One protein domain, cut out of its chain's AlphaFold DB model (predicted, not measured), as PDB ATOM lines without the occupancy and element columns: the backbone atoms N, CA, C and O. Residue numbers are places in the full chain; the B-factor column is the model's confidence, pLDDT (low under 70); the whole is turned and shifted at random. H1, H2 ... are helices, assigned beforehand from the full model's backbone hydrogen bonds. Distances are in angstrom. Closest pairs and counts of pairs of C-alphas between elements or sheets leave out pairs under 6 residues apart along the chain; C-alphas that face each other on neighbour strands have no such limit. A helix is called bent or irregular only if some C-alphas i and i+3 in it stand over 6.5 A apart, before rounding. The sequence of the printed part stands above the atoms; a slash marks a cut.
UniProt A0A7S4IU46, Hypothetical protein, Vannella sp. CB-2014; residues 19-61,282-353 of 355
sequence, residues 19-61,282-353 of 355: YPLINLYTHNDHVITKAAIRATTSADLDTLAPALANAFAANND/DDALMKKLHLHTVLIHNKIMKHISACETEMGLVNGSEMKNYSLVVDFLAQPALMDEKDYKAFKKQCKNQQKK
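This is residues 19 to 61 and 282 to 353 of the 355 residues of the protein "Hypothetical protein" of Vannella sp. CB-2014 (UniProt A0A7S4IU46). Seven helices, mostly crossing one another, make a rounded cluster in which H4 packs on both of the longest helices, H3 on one side and H7 on the other. H5 and H6 form a helical hairpin, H2 packs on H5, and H1 reaches from H6 to H3, while H7 is at the edge of the cluster and packs on H4 alone. The printed part has 115 residues, with H1 to H7 in order along the chain, no named strand, and the class all helix. It is compact, with a radius of gyration of the C-alphas of 13.7 A and spans of 36 by 35 by 26 A.

H3, residues 42 to 58, is 24.7 A long from C-alpha 42 at (-17.336, -30.077, -39.754) to C-alpha 58. H7, residues 337 to 353, measures 25.0 A and ends with C-alpha 353 at (-41.028, -22.248, -30.541). H4, residues 283 to 295, measures 18.0 A; H5, residues 297 to 310, 20.3 A; and H6, residues 319 to 329, 15.2 A. H1, residues 19 to 26, begins with C-alpha 19 at (-33.953, -37.157, -59.349), and H2 holds residues 31 to 39. H3 has a kink of 31 degrees near residue 49. H3 and H5 are irregular: C-alphas 43 and 46 are 7.2 A apart, and C-alphas 302 and 305 are 7.1 A apart.

H3 touches H4, opposite ways at a steep tilt of 53 degrees; their closest C-alphas, of Ala 51 and Leu 285, are 4.8 A apart. With residues 52 to 56 alone, H3 touches H1, about perpendicular at 74 degrees, closest at the C-alphas of Ile 22 and Ala 55, 5.5 A apart. H1 touches H6, closest at the C-alphas of Pro 20 and Val 325, 6.9 A apart. H1 and H2 touch only at the corner, where the C-alphas of Tyr 25 and Thr 33 are 5.1 A apart. H2 touches H5 with 19 pairs of C-alphas within 8 A, the closest being Ala 35 and His 303 at 4.9 A. H5 and H6 form a hairpin, at a shallow tilt of 28 degrees, opposite ways; their closest C-alphas, of Ile 304 and Met 319, are 6.6 A apart. H4 touches H6 with residues 290 to 294 alone, closest at the C-alphas of Val 294 and Val 326, 6.5 A apart. Residues 291 to 295 of H4 touch residues 339 to 343 of H7, the same way at a shallow tilt of 27 degrees, with the C-alphas of Leu 295 and Phe 343 closest at 5.9 A. H3 and H7 are apart. Every O i to N i+4 pair is within hydrogen-bond range in H1, H2, H4, H6 and H7, against 9 of 13 in H3 and 6 of 10 in H5.

The two C-alphas farthest apart, of Asn 60 and Lys 352, are 41.8 A apart. Residues 62 to 281 are not printed, and C-alphas 61 and 282 are 15.7 A apart across the cut. Of the links printed whole, none is long. The mean pLDDT of the printed part is 89.4, and residues 350 to 353 are under 70.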
ATOM      1  N   TYR A  19     -33.726 -38.382 -58.577       91.88
ATOM      2  CA  TYR A  19     -33.953 -37.157 -59.349       91.88
ATOM      3  C   TYR A  19     -34.480 -35.982 -58.505       91.88
ATOM      4  O   TYR A  19     -33.868 -34.914 -58.565       91.88
ATOM      5  N   PRO A  20     -35.523 -36.128 -57.656       91.44
ATOM      6  CA  PRO A  20     -36.024 -35.004 -56.862       91.44
ATOM      7  C   PRO A  20     -34.975 -34.427 -55.906       91.44
ATOM      8  O   PRO A  20     -34.938 -33.219 -55.692       91.44
ATOM      9  N   LEU A  21     -34.121 -35.284 -55.336       93.38
ATOM     10  CA  LEU A  21     -33.048 -34.869 -54.439       93.38
ATOM     11  C   LEU A  21     -31.906 -34.213 -55.213       93.38
ATOM     12  O   LEU A  21     -31.446 -33.154 -54.808       93.38
ATOM     13  N   ILE A  22     -31.445 -34.822 -56.306       94.50
ATOM     14  CA  ILE A  22     -30.334 -34.272 -57.088       94.50
ATOM     15  C   ILE A  22     -30.749 -32.918 -57.665       94.50
ATOM     16  O   ILE A  22     -30.075 -31.925 -57.405       94.50
ATOM     17  N   ASN A  23     -31.915 -32.852 -58.315       92.06
ATOM     18  CA  ASN A  23     -32.463 -31.615 -58.866       92.06
ATOM     19  C   ASN A  23     -32.634 -30.527 -57.795       92.06
ATOM     20  O   ASN A  23     -32.387 -29.364 -58.073       92.06
ATOM     21  N   LEU A  24     -32.988 -30.875 -56.549       92.62
ATOM     22  CA  LEU A  24     -33.065 -29.900 -55.453       92.62
ATOM     23  C   LEU A  24     -31.724 -29.193 -55.185       92.62
ATOM     24  O   LEU A  24     -31.707 -28.012 -54.840       92.62
ATOM     25  N   TYR A  25     -30.608 -29.912 -55.302       94.94
ATOM     26  CA  TYR A  25     -29.269 -29.371 -55.056       94.94
ATOM     27  C   TYR A  25     -28.662 -28.710 -56.302       94.94
ATOM     28  O   TYR A  25     -27.968 -27.697 -56.173       94.94
ATOM     29  N   THR A  26     -28.939 -29.256 -57.486       92.75
ATOM     30  CA  THR A  26     -28.370 -28.813 -58.768       92.75
ATOM     31  C   THR A  26     -29.275 -27.846 -59.536       92.75
ATOM     32  O   THR A  26     -28.959 -27.494 -60.668       92.75
ATOM     33  N   HIS A  27     -30.408 -27.419 -58.963       84.75
ATOM     34  CA  HIS A  27     -31.259 -26.398 -59.577       84.75
ATOM     35  C   HIS A  27     -30.481 -25.090 -59.770       84.75
ATOM     36  O   HIS A  27     -29.717 -24.722 -58.880       84.75
ATOM     37  N   ASN A  28     -30.728 -24.406 -60.894       71.81
ATOM     38  CA  ASN A  28     -29.956 -23.309 -61.513       71.81
ATOM     39  C   ASN A  28     -29.222 -22.329 -60.573       71.81
ATOM     40  O   ASN A  28     -28.156 -21.812 -60.901       71.81
ATOM     41  N   ASP A  29     -29.794 -22.027 -59.418       80.88
ATOM     42  CA  ASP A  29     -29.346 -21.013 -58.477       80.88
ATOM     43  C   ASP A  29     -28.364 -21.570 -57.427       80.88
ATOM     44  O   ASP A  29     -27.689 -20.822 -56.723       80.88
ATOM     45  N   HIS A  30     -28.315 -22.890 -57.234       91.88
ATOM     46  CA  HIS A  30     -27.551 -23.581 -56.181       91.88
ATOM     47  C   HIS A  30     -27.793 -23.028 -54.761       91.88
ATOM     48  O   HIS A  30     -26.986 -23.250 -53.851       91.88
ATOM     49  N   VAL A  31     -28.912 -22.326 -54.537       93.12
ATOM     50  CA  VAL A  31     -29.276 -21.716 -53.247       93.12
ATOM     51  C   VAL A  31     -29.349 -22.778 -52.163       93.12
ATOM     52  O   VAL A  31     -28.784 -22.599 -51.084       93.12
ATOM     53  N   ILE A  32     -29.993 -23.911 -52.458       94.75
ATOM     54  CA  ILE A  32     -30.122 -25.014 -51.504       94.75
ATOM     55  C   ILE A  32     -28.765 -25.639 -51.206       94.75
ATOM     56  O   ILE A  32     -28.461 -25.898 -50.043       94.75
ATOM     57  N   THR A  33     -27.911 -25.795 -52.216       96.56
ATOM     58  CA  THR A  33     -26.527 -26.246 -52.034       96.56
ATOM     59  C   THR A  33     -25.761 -25.318 -51.093       96.56
ATOM     60  O   THR A  33     -25.215 -25.779 -50.089       96.56
ATOM     61  N   LYS A  34     -25.791 -23.999 -51.324       95.12
ATOM     62  CA  LYS A  34     -25.138 -23.008 -50.448       95.12
ATOM     63  C   LYS A  34     -25.712 -23.018 -49.030       95.12
ATOM     64  O   LYS A  34     -24.954 -23.018 -48.056       95.12
ATOM     65  N   ALA A  35     -27.037 -23.064 -48.892       95.69
ATOM     66  CA  ALA A  35     -27.711 -23.110 -47.599       95.69
ATOM     67  C   ALA A  35     -27.376 -24.397 -46.828       95.69
ATOM     68  O   ALA A  35     -27.127 -24.349 -45.621       95.69
ATOM     69  N   ALA A  36     -27.314 -25.540 -47.518       96.62
ATOM     70  CA  ALA A  36     -26.918 -26.816 -46.941       96.62
ATOM     71  C   ALA A  36     -25.465 -26.794 -46.471       96.62
ATOM     72  O   ALA A  36     -25.204 -27.164 -45.329       96.62
ATOM     73  N   ILE A  37     -24.537 -26.290 -47.287       96.62
ATOM     74  CA  ILE A  37     -23.127 -26.145 -46.908       96.62
ATOM     75  C   ILE A  37     -22.991 -25.296 -45.635       96.62
ATOM     76  O   ILE A  37     -22.316 -25.714 -44.699       96.62
ATOM     77  N   ARG A  38     -23.694 -24.158 -45.542       95.12
ATOM     78  CA  ARG A  38     -23.688 -23.285 -44.345       95.12
ATOM     79  C   ARG A  38     -24.288 -23.936 -43.103       95.12
ATOM     80  O   ARG A  38     -23.849 -23.670 -41.988       95.12
ATOM     81  N   ALA A  39     -25.305 -24.770 -43.290       95.69
ATOM     82  CA  ALA A  39     -25.989 -25.474 -42.210       95.69
ATOM     83  C   ALA A  39     -25.200 -26.681 -41.665       95.69
ATOM     84  O   ALA A  39     -25.523 -27.191 -40.583       95.69
ATOM     85  N   THR A  40     -24.211 -27.154 -42.426       95.31
ATOM     86  CA  THR A  40     -23.472 -28.394 -42.175       95.31
ATOM     87  C   THR A  40     -22.305 -28.157 -41.233       95.31
ATOM     88  O   THR A  40     -21.586 -27.166 -41.332       95.31
ATOM     89  N   THR A  41     -22.115 -29.076 -40.288       92.94
ATOM     90  CA  THR A  41     -20.998 -29.005 -39.340       92.94
ATOM     91  C   THR A  41     -19.763 -29.703 -39.898       92.94
ATOM     92  O   THR A  41     -19.870 -30.551 -40.780       92.94
ATOM     93  N   SER A  42     -18.583 -29.411 -39.347       89.50
ATOM     94  CA  SER A  42     -17.336 -30.077 -39.754       89.50
ATOM     95  C   SER A  42     -17.388 -31.606 -39.630       89.50
ATOM     96  O   SER A  42     -16.746 -32.291 -40.422       89.50
ATOM     97  N   ALA A  43     -18.176 -32.137 -38.687       90.81
ATOM     98  CA  ALA A  43     -18.358 -33.574 -38.477       90.81
ATOM     99  C   ALA A  43     -19.100 -34.273 -39.630       90.81
ATOM    100  O   ALA A  43     -18.903 -35.464 -39.847       90.81
ATOM    101  N   ASP A  44     -19.923 -33.535 -40.378       94.38
ATOM    102  CA  ASP A  44     -20.778 -34.082 -41.434       94.38
ATOM    103  C   ASP A  44     -20.200 -33.847 -42.842       94.38
ATOM    104  O   ASP A  44     -20.756 -34.322 -43.834       94.38
ATOM    105  N   LEU A  45     -19.065 -33.145 -42.964       95.12
ATOM    106  CA  LEU A  45     -18.469 -32.821 -44.266       95.12
ATOM    107  C   LEU A  45     -18.019 -34.058 -45.053       95.12
ATOM    108  O   LEU A  45     -18.095 -34.047 -46.277       95.12
ATOM    109  N   ASP A  46     -17.581 -35.121 -44.374       94.12
ATOM    110  CA  ASP A  46     -17.225 -36.398 -45.017       94.12
ATOM    111  C   ASP A  46     -18.444 -37.145 -45.583       94.12
ATOM    112  O   ASP A  46     -18.300 -38.029 -46.426       94.12
ATOM    113  N   THR A  47     -19.646 -36.757 -45.159       94.81
ATOM    114  CA  THR A  47     -20.913 -37.238 -45.715       94.81
ATOM    115  C   THR A  47     -21.376 -36.331 -46.852       94.81
ATOM    116  O   THR A  47     -21.697 -36.817 -47.934       94.81
ATOM    117  N   LEU A  48     -21.395 -35.013 -46.622       97.56
ATOM    118  CA  LEU A  48     -21.941 -34.052 -47.578       97.56
ATOM    119  C   LEU A  48     -21.068 -33.900 -48.830       97.56
ATOM    120  O   LEU A  48     -21.594 -33.910 -49.937       97.56
ATOM    121  N   ALA A  49     -19.750 -33.750 -48.673       97.88
ATOM    122  CA  ALA A  49     -18.867 -33.387 -49.780       97.88
ATOM    123  C   ALA A  49     -18.839 -34.431 -50.913       97.88
ATOM    124  O   ALA A  49     -19.034 -34.040 -52.066       97.88
ATOM    125  N   PRO A  50     -18.675 -35.744 -50.638       97.81
ATOM    126  CA  PRO A  50     -18.710 -36.746 -51.700       97.81
ATOM    127  C   PRO A  50     -20.081 -36.850 -52.363       97.81
ATOM    128  O   PRO A  50     -20.166 -37.054 -53.570       97.81
ATOM    129  N   ALA A  51     -21.156 -36.670 -51.594       98.25
ATOM    130  CA  ALA A  51     -22.499 -36.781 -52.131       98.25
ATOM    131  C   ALA A  51     -22.885 -35.587 -53.015       98.25
ATOM    132  O   ALA A  51     -23.488 -35.788 -54.062       98.25
ATOM    133  N   LEU A  52     -22.468 -34.366 -52.659       98.19
ATOM    134  CA  LEU A  52     -22.597 -33.211 -53.553       98.19
ATOM    135  C   LEU A  52     -21.751 -33.388 -54.818       98.19
ATOM    136  O   LEU A  52     -22.245 -33.118 -55.907       98.19
ATOM    137  N   ALA A  53     -20.510 -33.873 -54.697       97.88
ATOM    138  CA  ALA A  53     -19.666 -34.141 -55.861       97.88
ATOM    139  C   ALA A  53     -20.346 -35.112 -56.842       97.88
ATOM    140  O   ALA A  53     -20.401 -34.822 -58.034       97.88
ATOM    141  N   ASN A  54     -20.910 -36.220 -56.348       97.75
ATOM    142  CA  ASN A  54     -21.630 -37.178 -57.187       97.75
ATOM    143  C   ASN A  54     -22.919 -36.584 -57.783       97.75
ATOM    144  O   ASN A  54     -23.116 -36.702 -58.986       97.75
ATOM    145  N   ALA A  55     -23.740 -35.886 -56.989       96.94
ATOM    146  CA  ALA A  55     -24.984 -35.265 -57.456       96.94
ATOM    147  C   ALA A  55     -24.744 -34.278 -58.614       96.94
ATOM    148  O   ALA A  55     -25.400 -34.354 -59.652       96.94
ATOM    149  N   PHE A  56     -23.768 -33.379 -58.461       96.38
ATOM    150  CA  PHE A  56     -23.429 -32.402 -59.496       96.38
ATOM    151  C   PHE A  56     -22.739 -33.042 -60.703       96.38
ATOM    152  O   PHE A  56     -23.032 -32.663 -61.835       96.38
ATOM    153  N   ALA A  57     -21.855 -34.024 -60.496       95.12
ATOM    154  CA  ALA A  57     -21.211 -34.730 -61.602       95.12
ATOM    155  C   ALA A  57     -22.214 -35.547 -62.433       95.12
ATOM    156  O   ALA A  57     -22.152 -35.501 -63.659       95.12
ATOM    157  N   ALA A  58     -23.171 -36.220 -61.789       94.44
ATOM    158  CA  ALA A  58     -24.227 -36.965 -62.470       94.44
ATOM    159  C   ALA A  58     -25.176 -36.061 -63.268       94.44
ATOM    160  O   ALA A  58     -25.653 -36.451 -64.331       94.44
ATOM    161  N   ASN A  59     -25.397 -34.827 -62.804       93.06
ATOM    162  CA  ASN A  59     -26.150 -33.804 -63.533       93.06
ATOM    163  C   ASN A  59     -25.294 -33.011 -64.550       93.06
ATOM    164  O   ASN A  59     -25.757 -32.004 -65.077       93.06
ATOM    165  N   ASN A  60     -24.050 -33.428 -64.830       92.25
ATOM    166  CA  ASN A  60     -23.102 -32.736 -65.719       92.25
ATOM    167  C   ASN A  60     -22.799 -31.264 -65.339       92.25
ATOM    168  O   ASN A  60     -22.389 -30.480 -66.192       92.25
ATOM    169  N   ASP A  61     -22.937 -30.888 -64.064       92.56
ATOM    170  CA  ASP A  61     -22.718 -29.521 -63.560       92.56
ATOM    171  C   ASP A  61     -21.637 -29.450 -62.463       92.56
ATOM    172  O   ASP A  61     -21.660 -28.637 -61.540       92.56
ATOM    173  N   ASP A 282     -24.551 -42.492 -57.585       95.56
ATOM    174  CA  ASP A 282     -24.175 -43.441 -56.536       95.56
ATOM    175  C   ASP A 282     -25.272 -43.496 -55.464       95.56
ATOM    176  O   ASP A 282     -25.441 -42.569 -54.665       95.56
ATOM    177  N   ASP A 283     -26.002 -44.612 -55.413       94.44
ATOM    178  CA  ASP A 283     -27.103 -44.819 -54.467       94.44
ATOM    179  C   ASP A 283     -26.685 -44.672 -53.000       94.44
ATOM    180  O   ASP A 283     -27.458 -44.191 -52.169       94.44
ATOM    181  N   ALA A 284     -25.475 -45.100 -52.632       95.50
ATOM    182  CA  ALA A 284     -25.008 -45.013 -51.254       95.50
ATOM    183  C   ALA A 284     -24.710 -43.560 -50.863       95.50
ATOM    184  O   ALA A 284     -24.986 -43.153 -49.727       95.50
ATOM    185  N   LEU A 285     -24.170 -42.767 -51.790       96.94
ATOM    186  CA  LEU A 285     -23.973 -41.333 -51.609       96.94
ATOM    187  C   LEU A 285     -25.300 -40.571 -51.603       96.94
ATOM    188  O   LEU A 285     -25.491 -39.714 -50.740       96.94
ATOM    189  N   MET A 286     -26.243 -40.909 -52.483       96.56
ATOM    190  CA  MET A 286     -27.554 -40.257 -52.506       96.56
ATOM    191  C   MET A 286     -28.377 -40.561 -51.253       96.56
ATOM    192  O   MET A 286     -28.938 -39.638 -50.666       96.56
ATOM    193  N   LYS A 287     -28.348 -41.800 -50.738       94.19
ATOM    194  CA  LYS A 287     -28.945 -42.148 -49.430       94.19
ATOM    195  C   LYS A 287     -28.371 -41.310 -48.291       94.19
ATOM    196  O   LYS A 287     -29.105 -40.831 -47.427       94.19
ATOM    197  N   LYS A 288     -27.051 -41.104 -48.286       95.25
ATOM    198  CA  LYS A 288     -26.372 -40.248 -47.303       95.25
ATOM    199  C   LYS A 288     -26.792 -38.785 -47.434       95.25
ATOM    200  O   LYS A 288     -27.068 -38.155 -46.412       95.25
ATOM    201  N   LEU A 289     -26.863 -38.258 -48.660       96.56
ATOM    202  CA  LEU A 289     -27.323 -36.895 -48.926       96.56
ATOM    203  C   LEU A 289     -28.762 -36.713 -48.456       96.56
ATOM    204  O   LEU A 289     -29.022 -35.809 -47.674       96.56
ATOM    205  N   HIS A 290     -29.656 -37.619 -48.846       94.94
ATOM    206  CA  HIS A 290     -31.063 -37.629 -48.454       94.94
ATOM    207  C   HIS A 290     -31.229 -37.560 -46.939       94.94
ATOM    208  O   HIS A 290     -31.891 -36.654 -46.422       94.94
ATOM    209  N   LEU A 291     -30.587 -38.485 -46.221       93.00
ATOM    210  CA  LEU A 291     -30.660 -38.538 -44.767       93.00
ATOM    211  C   LEU A 291     -30.130 -37.244 -44.143       93.00
ATOM    212  O   LEU A 291     -30.767 -36.675 -43.254       93.00
ATOM    213  N   HIS A 292     -28.993 -36.749 -44.631       94.62
ATOM    214  CA  HIS A 292     -28.415 -35.494 -44.175       94.62
ATOM    215  C   HIS A 292     -29.389 -34.320 -44.390       94.62
ATOM    216  O   HIS A 292     -29.726 -33.629 -43.427       94.62
ATOM    217  N   THR A 293     -29.923 -34.135 -45.604       94.56
ATOM    218  CA  THR A 293     -30.892 -33.081 -45.954       94.56
ATOM    219  C   THR A 293     -32.090 -33.077 -45.011       94.56
ATOM    220  O   THR A 293     -32.437 -32.034 -44.453       94.56
ATOM    221  N   VAL A 294     -32.701 -34.242 -44.780       93.00
ATOM    222  CA  VAL A 294     -33.892 -34.360 -43.931       93.00
ATOM    223  C   VAL A 294     -33.550 -34.085 -42.464       93.00
ATOM    224  O   VAL A 294     -34.244 -33.312 -41.797       93.00
ATOM    225  N   LEU A 295     -32.458 -34.653 -41.944       91.00
ATOM    226  CA  LEU A 295     -32.077 -34.498 -40.536       91.00
ATOM    227  C   LEU A 295     -31.618 -33.083 -40.178       91.00
ATOM    228  O   LEU A 295     -31.773 -32.678 -39.021       91.00
ATOM    229  N   ILE A 296     -31.064 -32.326 -41.126       92.50
ATOM    230  CA  ILE A 296     -30.656 -30.935 -40.897       92.50
ATOM    231  C   ILE A 296     -31.590 -29.913 -41.546       92.50
ATOM    232  O   ILE A 296     -31.275 -28.723 -41.536       92.50
ATOM    233  N   HIS A 297     -32.770 -30.335 -42.016       92.81
ATOM    234  CA  HIS A 297     -33.733 -29.494 -42.730       92.81
ATOM    235  C   HIS A 297     -33.957 -28.129 -42.063       92.81
ATOM    236  O   HIS A 297     -33.887 -27.083 -42.705       92.81
ATOM    237  N   ASN A 298     -34.161 -28.127 -40.742       90.56
ATOM    238  CA  ASN A 298     -34.419 -26.913 -39.967       90.56
ATOM    239  C   ASN A 298     -33.244 -25.932 -39.944       90.56
ATOM    240  O   ASN A 298     -33.451 -24.738 -39.730       90.56
ATOM    241  N   LYS A 299     -32.013 -26.432 -40.075       94.12
ATOM    242  CA  LYS A 299     -30.819 -25.595 -40.185       94.12
ATOM    243  C   LYS A 299     -30.725 -25.023 -41.597       94.12
ATOM    244  O   LYS A 299     -30.571 -23.816 -41.715       94.12
ATOM    245  N   ILE A 300     -30.924 -25.848 -42.631       94.69
ATOM    246  CA  ILE A 300     -30.925 -25.408 -44.039       94.69
ATOM    247  C   ILE A 300     -31.941 -24.278 -44.246       94.69
ATOM    248  O   ILE A 300     -31.568 -23.208 -44.715       94.69
ATOM    249  N   MET A 301     -33.183 -24.452 -43.774       92.00
ATOM    250  CA  MET A 301     -34.251 -23.440 -43.867       92.00
ATOM    251  C   MET A 301     -33.847 -22.060 -43.342       92.00
ATOM    252  O   MET A 301     -34.287 -21.047 -43.877       92.00
ATOM    253  N   LYS A 302     -33.018 -21.996 -42.292       93.44
ATOM    254  CA  LYS A 302     -32.574 -20.720 -41.706       93.44
ATOM    255  C   LYS A 302     -31.589 -19.964 -42.593       93.44
ATOM    256  O   LYS A 302     -31.426 -18.765 -42.396       93.44
ATOM    257  N   HIS A 303     -30.926 -20.651 -43.520       94.75
ATOM    258  CA  HIS A 303     -29.924 -20.059 -44.401       94.75
ATOM    259  C   HIS A 303     -30.465 -19.712 -45.793       94.75
ATOM    260  O   HIS A 303     -29.863 -18.859 -46.437       94.75
ATOM    261  N   ILE A 304     -31.596 -20.289 -46.233       93.38
ATOM    262  CA  ILE A 304     -32.160 -20.066 -47.582       93.38
ATOM    263  C   ILE A 304     -32.353 -18.572 -47.871       93.38
ATOM    264  O   ILE A 304     -31.729 -18.065 -48.795       93.38
ATOM    265  N   SER A 305     -33.106 -17.839 -47.041       92.06
ATOM    266  CA  SER A 305     -33.375 -16.408 -47.278       92.06
ATOM    267  C   SER A 305     -32.116 -15.537 -47.320       92.06
ATOM    268  O   SER A 305     -32.058 -14.561 -48.068       92.06
ATOM    269  N   ALA A 306     -31.096 -15.879 -46.525       92.25
ATOM    270  CA  ALA A 306     -29.814 -15.178 -46.563       92.25
ATOM    271  C   ALA A 306     -29.085 -15.445 -47.890       92.25
ATOM    272  O   ALA A 306     -28.611 -14.508 -48.524       92.25
ATOM    273  N   CYS A 307     -29.060 -16.703 -48.342       92.19
ATOM    274  CA  CYS A 307     -28.480 -17.077 -49.630       92.19
ATOM    275  C   CYS A 307     -29.222 -16.442 -50.815       92.19
ATOM    276  O   CYS A 307     -28.567 -15.924 -51.710       92.19
ATOM    277  N   GLU A 308     -30.558 -16.416 -50.808       90.75
ATOM    278  CA  GLU A 308     -31.355 -15.733 -51.839       90.75
ATOM    279  C   GLU A 308     -30.989 -14.246 -51.922       90.75
ATOM    280  O   GLU A 308     -30.733 -13.727 -53.005       90.75
ATOM    281  N   THR A 309     -30.880 -13.578 -50.768       90.94
ATOM    282  CA  THR A 309     -30.536 -12.150 -50.697       90.94
ATOM    283  C   THR A 309     -29.148 -11.871 -51.275       90.94
ATOM    284  O   THR A 309     -28.987 -10.960 -52.082       90.94
ATOM    285  N   GLU A 310     -28.145 -12.666 -50.899       89.88
ATOM    286  CA  GLU A 310     -26.775 -12.529 -51.411       89.88
ATOM    287  C   GLU A 310     -26.665 -12.799 -52.916       89.88
ATOM    288  O   GLU A 310     -25.767 -12.283 -53.575       89.88
ATOM    289  N   MET A 311     -27.577 -13.604 -53.459       86.88
ATOM    290  CA  MET A 311     -27.643 -13.936 -54.880       86.88
ATOM    291  C   MET A 311     -28.550 -12.996 -55.682       86.88
ATOM    292  O   MET A 311     -28.678 -13.168 -56.891       86.88
ATOM    293  N   GLY A 312     -29.162 -11.997 -55.036       88.50
ATOM    294  CA  GLY A 312     -30.073 -11.053 -55.689       88.50
ATOM    295  C   GLY A 312     -31.415 -11.667 -56.104       88.50
ATOM    296  O   GLY A 312     -32.078 -11.136 -56.992       88.50
ATOM    297  N   LEU A 313     -31.813 -12.778 -55.481       87.88
ATOM    298  CA  LEU A 313     -33.062 -13.487 -55.755       87.88
ATOM    299  C   LEU A 313     -34.210 -12.956 -54.892       87.88
ATOM    300  O   LEU A 313     -34.017 -12.323 -53.849       87.88
ATOM    301  N   VAL A 314     -35.441 -13.236 -55.321       85.88
ATOM    302  CA  VAL A 314     -36.638 -12.886 -54.552       85.88
ATOM    303  C   VAL A 314     -36.684 -13.740 -53.284       85.88
ATOM    304  O   VAL A 314     -36.692 -14.964 -53.348       85.88
ATOM    305  N   ASN A 315     -36.753 -13.098 -52.119       83.44
ATOM    306  CA  ASN A 315     -36.821 -13.809 -50.843       83.44
ATOM    307  C   ASN A 315     -38.038 -14.752 -50.797       83.44
ATOM    308  O   ASN A 315     -39.175 -14.328 -51.015       83.44
ATOM    309  N   GLY A 316     -37.788 -16.025 -50.498       80.56
ATOM    310  CA  GLY A 316     -38.773 -17.097 -50.462       80.56
ATOM    311  C   GLY A 316     -39.023 -17.797 -51.801       80.56
ATOM    312  O   GLY A 316     -39.869 -18.695 -51.829       80.56
ATOM    313  N   SER A 317     -38.315 -17.424 -52.874       83.56
ATOM    314  CA  SER A 317     -38.389 -18.082 -54.190       83.56
ATOM    315  C   SER A 317     -38.131 -19.590 -54.107       83.56
ATOM    316  O   SER A 317     -38.952 -20.378 -54.576       83.56
ATOM    317  N   GLU A 318     -37.091 -19.996 -53.379       86.25
ATOM    318  CA  GLU A 318     -36.671 -21.394 -53.258       86.25
ATOM    319  C   GLU A 318     -37.243 -22.081 -52.020       86.25
ATOM    320  O   GLU A 318     -37.384 -23.304 -51.971       86.25
ATOM    321  N   MET A 319     -37.634 -21.304 -51.006       85.56
ATOM    322  CA  MET A 319     -38.097 -21.847 -49.729       85.56
ATOM    323  C   MET A 319     -39.322 -22.758 -49.890       85.56
ATOM    324  O   MET A 319     -39.395 -23.815 -49.262       85.56
ATOM    325  N   LYS A 320     -40.277 -22.371 -50.745       84.31
ATOM    326  CA  LYS A 320     -41.486 -23.170 -50.989       84.31
ATOM    327  C   LYS A 320     -41.157 -24.485 -51.697       84.31
ATOM    328  O   LYS A 320     -41.661 -25.527 -51.284       84.31
ATOM    329  N   ASN A 321     -40.323 -24.431 -52.737       85.88
ATOM    330  CA  ASN A 321     -39.905 -25.609 -53.495       85.88
ATOM    331  C   ASN A 321     -39.144 -26.590 -52.592       85.88
ATOM    332  O   ASN A 321     -39.514 -27.757 -52.479       85.88
ATOM    333  N   TYR A 322     -38.168 -26.083 -51.840       90.69
ATOM    334  CA  TYR A 322     -37.408 -26.870 -50.879       90.69
ATOM    335  C   TYR A 322     -38.296 -27.558 -49.836       90.69
ATOM    336  O   TYR A 322     -38.137 -28.753 -49.591       90.69
ATOM    337  N   SER A 323     -39.260 -26.846 -49.239       89.00
ATOM    338  CA  SER A 323     -40.187 -27.456 -48.277       89.00
ATOM    339  C   SER A 323     -41.014 -28.583 -48.898       89.00
ATOM    340  O   SER A 323     -41.128 -29.640 -48.287       89.00
ATOM    341  N   LEU A 324     -41.534 -28.396 -50.117       88.00
ATOM    342  CA  LEU A 324     -42.303 -29.430 -50.817       88.00
ATOM    343  C   LEU A 324     -41.463 -30.682 -51.094       88.00
ATOM    344  O   LEU A 324     -41.926 -31.798 -50.851       88.00
ATOM    345  N   VAL A 325     -40.228 -30.508 -51.573       88.56
ATOM    346  CA  VAL A 325     -39.331 -31.635 -51.857       88.56
ATOM    347  C   VAL A 325     -38.921 -32.340 -50.566       88.56
ATOM    348  O   VAL A 325     -38.954 -33.566 -50.514       88.56
ATOM    349  N   VAL A 326     -38.599 -31.614 -49.490       89.31
ATOM    350  CA  VAL A 326     -38.253 -32.253 -48.211       89.31
ATOM    351  C   VAL A 326     -39.443 -32.993 -47.600       89.31
ATOM    352  O   VAL A 326     -39.251 -34.091 -47.084       89.31
ATOM    353  N   ASP A 327     -40.662 -32.460 -47.688       87.94
ATOM    354  CA  ASP A 327     -41.864 -33.160 -47.216       87.94
ATOM    355  C   ASP A 327     -42.108 -34.461 -47.996       87.94
ATOM    356  O   ASP A 327     -42.513 -35.471 -47.414       87.94
ATOM    357  N   PHE A 328     -41.819 -34.464 -49.302       88.62
ATOM    358  CA  PHE A 328     -41.823 -35.677 -50.119       88.62
ATOM    359  C   PHE A 328     -40.733 -36.665 -49.678       88.62
ATOM    360  O   PHE A 328     -41.028 -37.829 -49.409       88.62
ATOM    361  N   LEU A 329     -39.492 -36.199 -49.529       88.00
ATOM    362  CA  LEU A 329     -38.350 -37.020 -49.117       88.00
ATOM    363  C   LEU A 329     -38.495 -37.575 -47.691       88.00
ATOM    364  O   LEU A 329     -37.930 -38.619 -47.378       88.00
ATOM    365  N   ALA A 330     -39.238 -36.899 -46.818       87.19
ATOM    366  CA  ALA A 330     -39.424 -37.290 -45.425       87.19
ATOM    367  C   ALA A 330     -40.607 -38.251 -45.199       87.19
ATOM    368  O   ALA A 330     -41.068 -38.421 -44.065       87.19
ATOM    369  N   GLN A 331     -41.141 -38.873 -46.252       86.56
ATOM    370  CA  GLN A 331     -42.214 -39.856 -46.126       86.56
ATOM    371  C   GLN A 331     -41.727 -41.148 -45.438       86.56
ATOM    372  O   GLN A 331     -40.608 -41.591 -45.693       86.56
ATOM    373  N   PRO A 332     -42.567 -41.819 -44.616       82.25
ATOM    374  CA  PRO A 332     -42.184 -43.058 -43.927       82.25
ATOM    375  C   PRO A 332     -41.701 -44.175 -44.856       82.25
ATOM    376  O   PRO A 332     -40.952 -45.038 -44.425       82.25
ATOM    377  N   ALA A 333     -42.163 -44.185 -46.109       82.94
ATOM    378  CA  ALA A 333     -41.781 -45.190 -47.097       82.94
ATOM    379  C   ALA A 333     -40.337 -45.024 -47.604       82.94
ATOM    380  O   ALA A 333     -39.783 -45.971 -48.149       82.94
ATOM    381  N   LEU A 334     -39.743 -43.839 -47.429       79.81
ATOM    382  CA  LEU A 334     -38.414 -43.483 -47.928       79.81
ATOM    383  C   LEU A 334     -37.375 -43.365 -46.801       79.81
ATOM    384  O   LEU A 334     -36.233 -43.001 -47.052       79.81
ATOM    385  N   MET A 335     -37.759 -43.636 -45.551       81.31
ATOM    386  CA  MET A 335     -36.893 -43.479 -44.384       81.31
ATOM    387  C   MET A 335     -37.035 -44.647 -43.418       81.31
ATOM    388  O   MET A 335     -38.138 -45.129 -43.164       81.31
ATOM    389  N   ASP A 336     -35.936 -44.999 -42.758       85.44
ATOM    390  CA  ASP A 336     -35.986 -45.912 -41.625       85.44
ATOM    391  C   ASP A 336     -36.780 -45.307 -40.457       85.44
ATOM    392  O   ASP A 336     -36.777 -44.095 -40.203       85.44
ATOM    393  N   GLU A 337     -37.436 -46.169 -39.675       82.94
ATOM    394  CA  GLU A 337     -38.346 -45.751 -38.600       82.94
ATOM    395  C   GLU A 337     -37.661 -44.832 -37.568       82.94
ATOM    396  O   GLU A 337     -38.268 -43.894 -37.036       82.94
ATOM    397  N   LYS A 338     -36.378 -45.086 -37.291       86.44
ATOM    398  CA  LYS A 338     -35.555 -44.287 -36.376       86.44
ATOM    399  C   LYS A 338     -35.382 -42.852 -36.881       86.44
ATOM    400  O   LYS A 338     -35.596 -41.910 -36.110       86.44
ATOM    401  N   ASP A 339     -35.032 -42.686 -38.149       85.12
ATOM    402  CA  ASP A 339     -34.735 -41.382 -38.740       85.12
ATOM    403  C   ASP A 339     -36.015 -40.587 -38.979       85.12
ATOM    404  O   ASP A 339     -36.078 -39.393 -38.672       85.12
ATOM    405  N   TYR A 340     -37.095 -41.268 -39.368       83.69
ATOM    406  CA  TYR A 340     -38.420 -40.665 -39.451       83.69
ATOM    407  C   TYR A 340     -38.901 -40.117 -38.095       83.69
ATOM    408  O   TYR A 340     -39.405 -38.991 -37.996       83.69
ATOM    409  N   LYS A 341     -38.707 -40.876 -37.004       84.38
ATOM    410  CA  LYS A 341     -39.003 -40.407 -35.637       84.38
ATOM    411  C   LYS A 341     -38.145 -39.198 -35.257       84.38
ATOM    412  O   LYS A 341     -38.664 -38.267 -34.630       84.38
ATOM    413  N   ALA A 342     -36.863 -39.193 -35.628       81.69
ATOM    414  CA  ALA A 342     -35.961 -38.072 -35.382       81.69
ATOM    415  C   ALA A 342     -36.434 -36.803 -36.109       81.69
ATOM    416  O   ALA A 342     -36.602 -35.768 -35.459       81.69
ATOM    417  N   PHE A 343     -36.749 -36.899 -37.404       82.94
ATOM    418  CA  PHE A 343     -37.303 -35.802 -38.200       82.94
ATOM    419  C   PHE A 343     -38.596 -35.242 -37.586       82.94
ATOM    420  O   PHE A 343     -38.670 -34.056 -37.250       82.94
ATOM    421  N   LYS A 344     -39.584 -36.103 -37.288       83.25
ATOM    422  CA  LYS A 344     -40.849 -35.685 -36.652       83.25
ATOM    423  C   LYS A 344     -40.646 -34.962 -35.324       83.25
ATOM    424  O   LYS A 344     -41.363 -34.002 -35.022       83.25
ATOM    425  N   LYS A 345     -39.699 -35.420 -34.500       82.19
ATOM    426  CA  LYS A 345     -39.371 -34.772 -33.223       82.19
ATOM    427  C   LYS A 345     -38.846 -33.351 -33.450       82.19
ATOM    428  O   LYS A 345     -39.218 -32.450 -32.698       82.19
ATOM    429  N   GLN A 346     -38.031 -33.135 -34.481       79.56
ATOM    430  CA  GLN A 346     -37.521 -31.804 -34.802       79.56
ATOM    431  C   GLN A 346     -38.627 -30.844 -35.264       79.56
ATOM    432  O   GLN A 346     -38.724 -29.743 -34.721       79.56
ATOM    433  N   CYS A 347     -39.500 -31.264 -36.187       76.88
ATOM    434  CA  CYS A 347     -40.611 -30.433 -36.673       76.88
ATOM    435  C   CYS A 347     -41.552 -30.005 -35.530       76.88
ATOM    436  O   CYS A 347     -41.911 -28.831 -35.415       76.88
ATOM    437  N   LYS A 348     -41.878 -30.925 -34.606       77.25
ATOM    438  CA  LYS A 348     -42.697 -30.623 -33.415       77.25
ATOM    439  C   LYS A 348     -42.049 -29.583 -32.496       77.25
ATOM    440  O   LYS A 348     -42.736 -28.710 -31.972       77.25
ATOM    441  N   ASN A 349     -40.735 -29.658 -32.292       73.06
ATOM    442  CA  ASN A 349     -40.012 -28.704 -31.445       73.06
ATOM    443  C   ASN A 349     -39.978 -27.289 -32.040       73.06
ATOM    444  O   ASN A 349     -39.870 -26.320 -31.294       73.06
ATOM    445  N   GLN A 350     -40.067 -27.157 -33.363       65.06
ATOM    446  CA  GLN A 350     -40.080 -25.865 -34.043       65.06
ATOM    447  C   GLN A 350     -41.462 -25.200 -33.979       65.06
ATOM    448  O   GLN A 350     -41.542 -24.001 -33.717       65.06
ATOM    449  N   GLN A 351     -42.545 -25.975 -34.122       61.81
ATOM    450  CA  GLN A 351     -43.918 -25.488 -33.916       61.81
ATOM    451  C   GLN A 351     -44.114 -24.953 -32.488       61.81
ATOM    452  O   GLN A 351     -44.684 -23.885 -32.308       61.81
ATOM    453  N   LYS A 352     -43.532 -25.625 -31.484       62.44
ATOM    454  CA  LYS A 352     -43.540 -25.175 -30.079       62.44
ATOM    455  C   LYS A 352     -42.706 -23.921 -29.782       62.44
ATOM    456  O   LYS A 352     -42.824 -23.404 -28.686       62.44
ATOM    457  N   LYS A 353     -41.819 -23.488 -30.686       59.03
ATOM    458  CA  LYS A 353     -41.028 -22.248 -30.541       59.03
ATOM    459  C   LYS A 353     -41.658 -21.050 -31.261       59.03
ATOM    460  O   LYS A 353     -41.177 -19.936 -31.095       59.03
TER     461      LYS A 353